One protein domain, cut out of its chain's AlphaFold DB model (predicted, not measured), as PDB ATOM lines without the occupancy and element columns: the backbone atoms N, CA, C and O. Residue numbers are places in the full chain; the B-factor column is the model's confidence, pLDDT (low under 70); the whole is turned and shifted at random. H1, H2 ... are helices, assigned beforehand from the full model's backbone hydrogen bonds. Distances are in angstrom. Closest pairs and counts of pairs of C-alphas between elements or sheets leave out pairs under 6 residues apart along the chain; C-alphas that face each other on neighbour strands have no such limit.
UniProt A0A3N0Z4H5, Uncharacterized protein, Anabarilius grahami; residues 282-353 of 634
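What this domain is: This is residues 282 to 353 of the 634 residues of an uncharacterized protein of Anabarilius grahami (UniProt A0A3N0Z4H5). One long, nearly straight helix, H1, makes the length of a rod; beyond its last residues the chain turns through the tiny helix H2 and folds back beside H1 as a long stretch with no named element, residues 330 to 353. The printed part has 72 residues with two named helices, H1 then H2, and no named strand; its class is all helix. It is extended, with a radius of gyration of the C-alphas of 17.6 A and spans of 55 by 23 by 11 A.

How they stand to each other: H1, residues 283 to 316, has 29 of 30 O i to N i+4 pairs within hydrogen-bond range. A short link of 9 residues joins it to H2, residues 326 to 329, which is too short for such a pair. The two helices are close but not clearly touching: their closest C-alphas, those of Glu 316 and Gln 327, are 6.8 A apart.

Where its parts are: H1 begins at C-alpha 283 (19.787, 18.360, 10.757) and measures 49.7 A to C-alpha 316. H2 ends at C-alpha 329 (34.932, -15.126, 46.564).

The domain as a whole: The C-alphas of Ser 282 and Phe 328, the two farthest apart, are 55.8 A apart; those of Ser 282 and Ser 353, first and last printed, 11.5 A. The printed part has no cut. Its mean pLDDT is 77.0, with residues 320 to 334 and 347 to 349 under 70.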
ATOM      1  N   SER A 282      23.422  21.084   8.818       81.50
ATOM      2  CA  SER A 282      22.091  20.529   8.519       81.50
ATOM      3  C   SER A 282      21.613  19.572   9.622       81.50
ATOM      4  O   SER A 282      22.451  18.993  10.317       81.50
ATOM      5  N   PRO A 283      20.294  19.337   9.788       83.50
ATOM      6  CA  PRO A 283      19.787  18.360  10.757       83.50
ATOM      7  C   PRO A 283      20.397  16.960  10.593       83.50
ATOM      8  O   PRO A 283      20.603  16.263  11.581       83.50
ATOM      9  N   THR A 284      20.765  16.572   9.367       86.00
ATOM     10  CA  THR A 284      21.499  15.330   9.074       86.00
ATOM     11  C   THR A 284      22.934  15.365   9.596       86.00
ATOM     12  O   THR A 284      23.354  14.443  10.288       86.00
ATOM     13  N   ASP A 285      23.684  16.438   9.334       85.94
ATOM     14  CA  ASP A 285      25.051  16.588   9.853       85.94
ATOM     15  C   ASP A 285      25.062  16.635  11.390       85.94
ATOM     16  O   ASP A 285      25.964  16.104  12.037       85.94
ATOM     17  N   MET A 286      24.062  17.290  11.986       83.81
ATOM     18  CA  MET A 286      23.884  17.392  13.436       83.81
ATOM     19  C   MET A 286      23.534  16.036  14.057       83.81
ATOM     20  O   MET A 286      24.157  15.660  15.047       83.81
ATOM     21  N   ALA A 287      22.642  15.260  13.436       83.94
ATOM     22  CA  ALA A 287      22.345  13.889  13.848       83.94
ATOM     23  C   ALA A 287      23.605  13.009  13.813       83.94
ATOM     24  O   ALA A 287      23.925  12.349  14.801       83.94
ATOM     25  N   ASN A 288      24.373  13.073  12.720       87.88
ATOM     26  CA  ASN A 288      25.621  12.321  12.565       87.88
ATOM     27  C   ASN A 288      26.627  12.629  13.689       87.88
ATOM     28  O   ASN A 288      27.145  11.700  14.299       87.88
ATOM     29  N   GLN A 289      26.842  13.906  14.028       85.62
ATOM     30  CA  GLN A 289      27.739  14.305  15.126       85.62
ATOM     31  C   GLN A 289      27.260  13.840  16.505       85.62
ATOM     32  O   GLN A 289      28.080  13.486  17.348       85.62
ATOM     33  N   VAL A 290      25.948  13.859  16.772       82.56
ATOM     34  CA  VAL A 290      25.420  13.395  18.064       82.56
ATOM     35  C   VAL A 290      25.575  11.878  18.189       82.56
ATOM     36  O   VAL A 290      26.007  11.401  19.237       82.56
ATOM     37  N   ASN A 291      25.321  11.129  17.113       84.88
ATOM     38  CA  ASN A 291      25.532   9.681  17.075       84.88
ATOM     39  C   ASN A 291      27.032   9.318  17.181       84.88
ATOM     40  O   ASN A 291      27.390   8.413  17.932       84.88
ATOM     41  N   GLU A 292      27.926  10.067  16.524       88.50
ATOM     42  CA  GLU A 292      29.386   9.946  16.684       88.50
ATOM     43  C   GLU A 292      29.817  10.217  18.137       88.50
ATOM     44  O   GLU A 292      30.591   9.456  18.717       88.50
ATOM     45  N   LEU A 293      29.271  11.258  18.775       84.44
ATOM     46  CA  LEU A 293      29.548  11.587  20.176       84.44
ATOM     47  C   LEU A 293      29.039  10.509  21.150       84.44
ATOM     48  O   LEU A 293      29.693  10.252  22.165       84.44
ATOM     49  N   MET A 294      27.908   9.861  20.851       81.94
ATOM     50  CA  MET A 294      27.408   8.704  21.606       81.94
ATOM     51  C   MET A 294      28.341   7.494  21.460       81.94
ATOM     52  O   MET A 294      28.710   6.895  22.472       81.94
ATOM     53  N   HIS A 295      28.822   7.202  20.251       85.81
ATOM     54  CA  HIS A 295      29.794   6.133  20.004       85.81
ATOM     55  C   HIS A 295      31.142   6.406  20.706       85.81
ATOM     56  O   HIS A 295      31.674   5.551  21.412       85.81
ATOM     57  N   LEU A 296      31.646   7.644  20.655       87.56
ATOM     58  CA  LEU A 296      32.832   8.068  21.413       87.56
ATOM     59  C   LEU A 296      32.636   7.998  22.939       87.56
ATOM     60  O   LEU A 296      33.613   7.883  23.680       87.56
ATOM     61  N   LYS A 297      31.397   8.090  23.440       84.38
ATOM     62  CA  LYS A 297      31.072   7.894  24.862       84.38
ATOM     63  C   LYS A 297      31.065   6.406  25.234       84.38
ATOM     64  O   LYS A 297      31.578   6.077  26.303       84.38
ATOM     65  N   TYR A 298      30.550   5.540  24.359       87.06
ATOM     66  CA  TYR A 298      30.640   4.082  24.491       87.06
ATOM     67  C   TYR A 298      32.103   3.621  24.555       87.06
ATOM     68  O   TYR A 298      32.493   3.004  25.543       87.06
ATOM     69  N   GLU A 299      32.946   4.019  23.597       90.88
ATOM     70  CA  GLU A 299      34.364   3.620  23.555       90.88
ATOM     71  C   GLU A 299      35.139   4.064  24.806       90.88
ATOM     72  O   GLU A 299      35.918   3.308  25.387       90.88
ATOM     73  N   ARG A 300      34.873   5.277  25.308       86.88
ATOM     74  CA  ARG A 300      35.466   5.761  26.568       86.88
ATOM     75  C   ARG A 300      34.984   4.973  27.790       86.88
ATOM     76  O   ARG A 300      35.756   4.802  28.732       86.88
ATOM     77  N   ALA A 301      33.739   4.494  27.789       83.31
ATOM     78  CA  ALA A 301      33.215   3.627  28.841       83.31
ATOM     79  C   ALA A 301      33.800   2.205  28.754       83.31
ATOM     80  O   ALA A 301      34.151   1.639  29.788       83.31
ATOM     81  N   HIS A 302      33.987   1.669  27.544       88.94
ATOM     82  CA  HIS A 302      34.652   0.389  27.306       88.94
ATOM     83  C   HIS A 302      36.122   0.435  27.758       88.94
ATOM     84  O   HIS A 302      36.563  -0.416  28.524       88.94
ATOM     85  N   LEU A 303      36.864   1.487  27.399       86.19
ATOM     86  CA  LEU A 303      38.239   1.703  27.863       86.19
ATOM     87  C   LEU A 303      38.327   1.822  29.396       86.19
ATOM     88  O   LEU A 303      39.205   1.226  30.019       86.19
ATOM     89  N   ALA A 304      37.406   2.557  30.027       79.94
ATOM     90  CA  ALA A 304      37.337   2.644  31.488       79.94
ATOM     91  C   ALA A 304      37.024   1.286  32.146       79.94
ATOM     92  O   ALA A 304      37.538   0.998  33.226       79.94
ATOM     93  N   TYR A 305      36.224   0.442  31.486       84.69
ATOM     94  CA  TYR A 305      35.938  -0.919  31.927       84.69
ATOM     95  C   TYR A 305      37.161  -1.842  31.810       84.69
ATOM     96  O   TYR A 305      37.491  -2.540  32.768       84.69
ATOM     97  N   LEU A 306      37.892  -1.789  30.691       85.88
ATOM     98  CA  LEU A 306      39.132  -2.547  30.503       85.88
ATOM     99  C   LEU A 306      40.198  -2.169  31.545       85.88
ATOM    100  O   LEU A 306      40.758  -3.062  32.177       85.88
ATOM    101  N   HIS A 307      40.408  -0.874  31.812       83.12
ATOM    102  CA  HIS A 307      41.314  -0.426  32.881       83.12
ATOM    103  C   HIS A 307      40.874  -0.896  34.280       83.12
ATOM    104  O   HIS A 307      41.717  -1.138  35.144       83.12
ATOM    105  N   ALA A 308      39.567  -1.041  34.532       80.19
ATOM    106  CA  ALA A 308      39.071  -1.589  35.794       80.19
ATOM    107  C   ALA A 308      39.376  -3.094  35.922       80.19
ATOM    108  O   ALA A 308      39.788  -3.535  36.995       80.19
ATOM    109  N   ILE A 309      39.245  -3.869  34.837       81.50
ATOM    110  CA  ILE A 309      39.658  -5.283  34.800       81.50
ATOM    111  C   ILE A 309      41.172  -5.406  35.012       81.50
ATOM    112  O   ILE A 309      41.609  -6.208  35.834       81.50
ATOM    113  N   GLU A 310      41.969  -4.604  34.302       82.69
ATOM    114  CA  GLU A 310      43.431  -4.566  34.433       82.69
ATOM    115  C   GLU A 310      43.845  -4.277  35.884       82.69
ATOM    116  O   GLU A 310      44.571  -5.062  36.485       82.69
ATOM    117  N   SER A 311      43.286  -3.225  36.493       77.44
ATOM    118  CA  SER A 311      43.584  -2.847  37.880       77.44
ATOM    119  C   SER A 311      43.191  -3.909  38.914       77.44
ATOM    120  O   SER A 311      43.800  -3.940  39.984       77.44
ATOM    121  N   VAL A 312      42.185  -4.749  38.643       75.19
ATOM    122  CA  VAL A 312      41.838  -5.892  39.508       75.19
ATOM    123  C   VAL A 312      42.842  -7.026  39.317       75.19
ATOM    124  O   VAL A 312      43.369  -7.534  40.305       75.19
ATOM    125  N   ARG A 313      43.174  -7.372  38.068       77.69
ATOM    126  CA  ARG A 313      44.128  -8.447  37.749       77.69
ATOM    127  C   ARG A 313      45.544  -8.146  38.240       77.69
ATOM    128  O   ARG A 313      46.211  -9.048  38.732       77.69
ATOM    129  N   ASP A 314      45.989  -6.896  38.153       77.44
ATOM    130  CA  ASP A 314      47.267  -6.445  38.717       77.44
ATOM    131  C   ASP A 314      47.309  -6.611  40.248       77.44
ATOM    132  O   ASP A 314      48.339  -6.981  40.809       77.44
ATOM    133  N   ALA A 315      46.193  -6.351  40.939       71.69
ATOM    134  CA  ALA A 315      46.094  -6.535  42.385       71.69
ATOM    135  C   ALA A 315      46.102  -8.026  42.768       71.69
ATOM    136  O   ALA A 315      46.822  -8.424  43.678       71.69
ATOM    137  N   GLU A 316      45.379  -8.875  42.031       74.00
ATOM    138  CA  GLU A 316      45.430 -10.340  42.189       74.00
ATOM    139  C   GLU A 316      46.822 -10.917  41.867       74.00
ATOM    140  O   GLU A 316      47.270 -11.859  42.515       74.00
ATOM    141  N   ALA A 317      47.555 -10.308  40.931       76.38
ATOM    142  CA  ALA A 317      48.959 -10.613  40.645       76.38
ATOM    143  C   ALA A 317      49.956  -9.995  41.655       76.38
ATOM    144  O   ALA A 317      51.166 -10.112  41.473       76.38
ATOM    145  N   GLY A 318      49.476  -9.320  42.707       71.88
ATOM    146  CA  GLY A 318      50.303  -8.750  43.773       71.88
ATOM    147  C   GLY A 318      51.083  -7.480  43.408       71.88
ATOM    148  O   GLY A 318      51.851  -6.996  44.237       71.88
ATOM    149  N   VAL A 319      50.870  -6.892  42.222       71.56
ATOM    150  CA  VAL A 319      51.630  -5.736  41.691       71.56
ATOM    151  C   VAL A 319      51.583  -4.522  42.630       71.56
ATOM    152  O   VAL A 319      52.552  -3.773  42.731       71.56
ATOM    153  N   TYR A 320      50.480  -4.342  43.362       68.00
ATOM    154  CA  TYR A 320      50.295  -3.248  44.327       68.00
ATOM    155  C   TYR A 320      50.610  -3.633  45.786       68.00
ATOM    156  O   TYR A 320      50.219  -2.909  46.704       68.00
ATOM    157  N   GLY A 321      51.254  -4.784  46.022       61.88
ATOM    158  CA  GLY A 321      51.557  -5.301  47.363       61.88
ATOM    159  C   GLY A 321      50.321  -5.680  48.191       61.88
ATOM    160  O   GLY A 321      50.392  -5.731  49.416       61.88
ATOM    161  N   GLN A 322      49.170  -5.885  47.541       61.16
ATOM    162  CA  GLN A 322      47.884  -6.193  48.166       61.16
ATOM    163  C   GLN A 322      47.062  -7.108  47.254       61.16
ATOM    164  O   GLN A 322      46.750  -6.707  46.133       61.16
ATOM    165  N   GLY A 323      46.675  -8.286  47.749       58.69
ATOM    166  CA  GLY A 323      45.682  -9.139  47.089       58.69
ATOM    167  C   GLY A 323      44.259  -8.584  47.225       58.69
ATOM    168  O   GLY A 323      43.994  -7.720  48.066       58.69
ATOM    169  N   THR A 324      43.323  -9.088  46.414       64.75
ATOM    170  CA  THR A 324      41.897  -8.734  46.530       64.75
ATOM    171  C   THR A 324      41.097  -9.888  47.123       64.75
ATOM    172  O   THR A 324      41.283 -11.037  46.731       64.75
ATOM    173  N   ILE A 325      40.128  -9.583  47.994       64.75
ATOM    174  CA  ILE A 325      39.194 -10.592  48.527       64.75
ATOM    175  C   ILE A 325      38.374 -11.286  47.417       64.75
ATOM    176  O   ILE A 325      37.914 -12.413  47.578       64.75
ATOM    177  N   GLY A 326      38.252 -10.652  46.243       65.31
ATOM    178  CA  GLY A 326      37.597 -11.223  45.068       65.31
ATOM    179  C   GLY A 326      38.215 -12.544  44.595       65.31
ATOM    180  O   GLY A 326      37.478 -13.384  44.091       65.31
ATOM    181  N   GLN A 327      39.513 -12.767  44.827       64.12
ATOM    182  CA  GLN A 327      40.211 -14.012  44.481       64.12
ATOM    183  C   GLN A 327      39.724 -15.228  45.296       64.12
ATOM    184  O   GLN A 327      39.847 -16.361  44.840       64.12
ATOM    185  N   PHE A 328      39.139 -14.995  46.475       61.84
ATOM    186  CA  PHE A 328      38.605 -16.031  47.369       61.84
ATOM    187  C   PHE A 328      37.074 -16.169  47.271       61.84
ATOM    188  O   PHE A 328      36.505 -17.175  47.691       61.84
ATOM    189  N   LEU A 329      36.393 -15.165  46.704       62.84
ATOM    190  CA  LEU A 329      34.932 -15.126  46.564       62.84
ATOM    191  C   LEU A 329      34.436 -15.550  45.179       62.84
ATOM    192  O   LEU A 329      33.358 -16.151  45.076       62.84
ATOM    193  N   ARG A 330      35.205 -15.260  44.123       63.75
ATOM    194  CA  ARG A 330      34.838 -15.558  42.737       63.75
ATOM    195  C   ARG A 330      35.253 -16.973  42.349       63.75
ATOM    196  O   ARG A 330      36.431 -17.309  42.356       63.75
ATOM    197  N   LYS A 331      34.283 -17.783  41.914       56.03
ATOM    198  CA  LYS A 331      34.554 -19.062  41.226       56.03
ATOM    199  C   LYS A 331      35.032 -18.879  39.782       56.03
ATOM    200  O   LYS A 331      35.656 -19.776  39.230       56.03
ATOM    201  N   GLU A 332      34.747 -17.725  39.180       59.50
ATOM    202  CA  GLU A 332      35.150 -17.373  37.820       59.50
ATOM    203  C   GLU A 332      35.942 -16.061  37.835       59.50
ATOM    204  O   GLU A 332      35.410 -15.009  38.187       59.50
ATOM    205  N   ASN A 333      37.198 -16.101  37.381       63.69
ATOM    206  CA  ASN A 333      38.013 -14.897  37.156       63.69
ATOM    207  C   ASN A 333      37.687 -14.194  35.821       63.69
ATOM    208  O   ASN A 333      38.408 -13.292  35.392       63.69
ATOM    209  N   MET A 334      36.612 -14.601  35.138       65.75
ATOM    210  CA  MET A 334      36.162 -13.960  33.907       65.75
ATOM    211  C   MET A 334      35.279 -12.757  34.241       65.75
ATOM    212  O   MET A 334      34.167 -12.890  34.750       65.75
ATOM    213  N   ALA A 335      35.769 -11.560  33.927       72.50
ATOM    214  CA  ALA A 335      34.951 -10.358  33.968       72.50
ATOM    215  C   ALA A 335      33.779 -10.482  32.971       72.50
ATOM    216  O   ALA A 335      33.940 -11.020  31.875       72.50
ATOM    217  N   ARG A 336      32.589 -10.001  33.359       77.12
ATOM    218  CA  ARG A 336      31.381 -10.051  32.517       77.12
ATOM    219  C   ARG A 336      31.632  -9.364  31.164       77.12
ATOM    220  O   ARG A 336      32.307  -8.347  31.102       77.12
ATOM    221  N   ALA A 337      31.045  -9.878  30.085       80.94
ATOM    222  CA  ALA A 337      31.115  -9.201  28.793       80.94
ATOM    223  C   ALA A 337      30.576  -7.759  28.893       80.94
ATOM    224  O   ALA A 337      29.496  -7.528  29.442       80.94
ATOM    225  N   PHE A 338      31.319  -6.796  28.347       84.88
ATOM    226  CA  PHE A 338      30.769  -5.477  28.042       84.88
ATOM    227  C   PHE A 338      29.828  -5.642  26.841       84.88
ATOM    228  O   PHE A 338      30.203  -6.303  25.872       84.88
ATOM    229  N   GLY A 339      28.614  -5.091  26.912       84.62
ATOM    230  CA  GLY A 339      27.661  -5.157  25.799       84.62
ATOM    231  C   GLY A 339      28.226  -4.487  24.545       84.62
ATOM    232  O   GLY A 339      29.006  -3.541  24.654       84.62
ATOM    233  N   SER A 340      27.850  -4.972  23.363       86.25
ATOM    234  CA  SER A 340      28.201  -4.336  22.088       86.25
ATOM    235  C   SER A 340      27.627  -2.921  21.993       86.25
ATOM    236  O   SER A 340      26.630  -2.615  22.647       86.25
ATOM    237  N   TYR A 341      28.199  -2.073  21.130       82.62
ATOM    238  CA  TYR A 341      27.574  -0.785  20.818       82.62
ATOM    239  C   TYR A 341      26.152  -1.004  20.298       82.62
ATOM    240  O   TYR A 341      25.212  -0.489  20.892       82.62
ATOM    241  N   ASP A 342      26.011  -1.865  19.284       82.69
ATOM    242  CA  ASP A 342      24.771  -2.183  18.554       82.69
ATOM    243  C   ASP A 342      23.685  -2.902  19.390       82.69
ATOM    244  O   ASP A 342      22.691  -3.383  18.847       82.69
ATOM    245  N   ASP A 343      23.859  -2.990  20.711       80.44
ATOM    246  CA  ASP A 343      22.855  -3.503  21.641       80.44
ATOM    247  C   ASP A 343      21.643  -2.551  21.713       80.44
ATOM    248  O   ASP A 343      21.762  -1.392  22.133       80.44
ATOM    249  N   HIS A 344      20.472  -3.048  21.302       73.44
ATOM    250  CA  HIS A 344      19.208  -2.309  21.311       73.44
ATOM    251  C   HIS A 344      18.617  -2.105  22.714       73.44
ATOM    252  O   HIS A 344      17.884  -1.137  22.904       73.44
ATOM    253  N   ASP A 345      18.959  -2.945  23.693       75.00
ATOM    254  CA  ASP A 345      18.612  -2.718  25.106       75.00
ATOM    255  C   ASP A 345      19.733  -1.945  25.842       75.00
ATOM    256  O   ASP A 345      19.598  -1.577  27.012       75.00
ATOM    257  N   GLY A 346      20.843  -1.678  25.140       71.00
ATOM    258  CA  GLY A 346      22.049  -1.007  25.621       71.00
ATOM    259  C   GLY A 346      22.332   0.333  24.931       71.00
ATOM    260  O   GLY A 346      21.597   1.308  25.091       71.00
ATOM    261  N   TRP A 347      23.465   0.428  24.228       68.50
ATOM    262  CA  TRP A 347      24.013   1.709  23.753       68.50
ATOM    263  C   TRP A 347      23.442   2.204  22.417       68.50
ATOM    264  O   TRP A 347      23.506   3.408  22.161       68.50
ATOM    265  N   TYR A 348      22.856   1.327  21.597       69.31
ATOM    266  CA  TYR A 348      22.268   1.655  20.288       69.31
ATOM    267  C   TYR A 348      20.732   1.560  20.278       69.31
ATOM    268  O   TYR A 348      20.094   1.731  19.240       69.31
ATOM    269  N   GLY A 349      20.110   1.354  21.445       66.75
ATOM    270  CA  GLY A 349      18.656   1.460  21.624       66.75
ATOM    271  C   GLY A 349      18.083   2.846  21.314       66.75
ATOM    272  O   GLY A 349      16.907   2.977  20.981       66.75
ATOM    273  N   VAL A 350      18.917   3.891  21.370       70.38
ATOM    274  CA  VAL A 350      18.549   5.265  21.009       70.38
ATOM    275  C   VAL A 350      19.553   5.811  19.999       70.38
ATOM    276  O   VAL A 350      20.743   5.906  20.285       70.38
ATOM    277  N   SER A 351      19.060   6.237  18.836       76.38
ATOM    278  CA  SER A 351      19.826   7.013  17.858       76.38
ATOM    279  C   SER A 351      19.088   8.306  17.517       76.38
ATOM    280  O   SER A 351      17.857   8.366  17.515       76.38
ATOM    281  N   VAL A 352      19.841   9.371  17.255       82.06
ATOM    282  CA  VAL A 352      19.285  10.683  16.913       82.06
ATOM    283  C   VAL A 352      19.093  10.767  15.403       82.06
ATOM    284  O   VAL A 352      20.039  10.573  14.640       82.06
ATOM    285  N   SER A 353      17.866  11.063  14.966       83.25
ATOM    286  CA  SER A 353      17.515  11.211  13.550       83.25
ATOM    287  C   SER A 353      17.478  12.679  13.113       83.25
ATOM    288  O   SER A 353      17.257  13.591  13.913       83.25
TER     289      SER A 353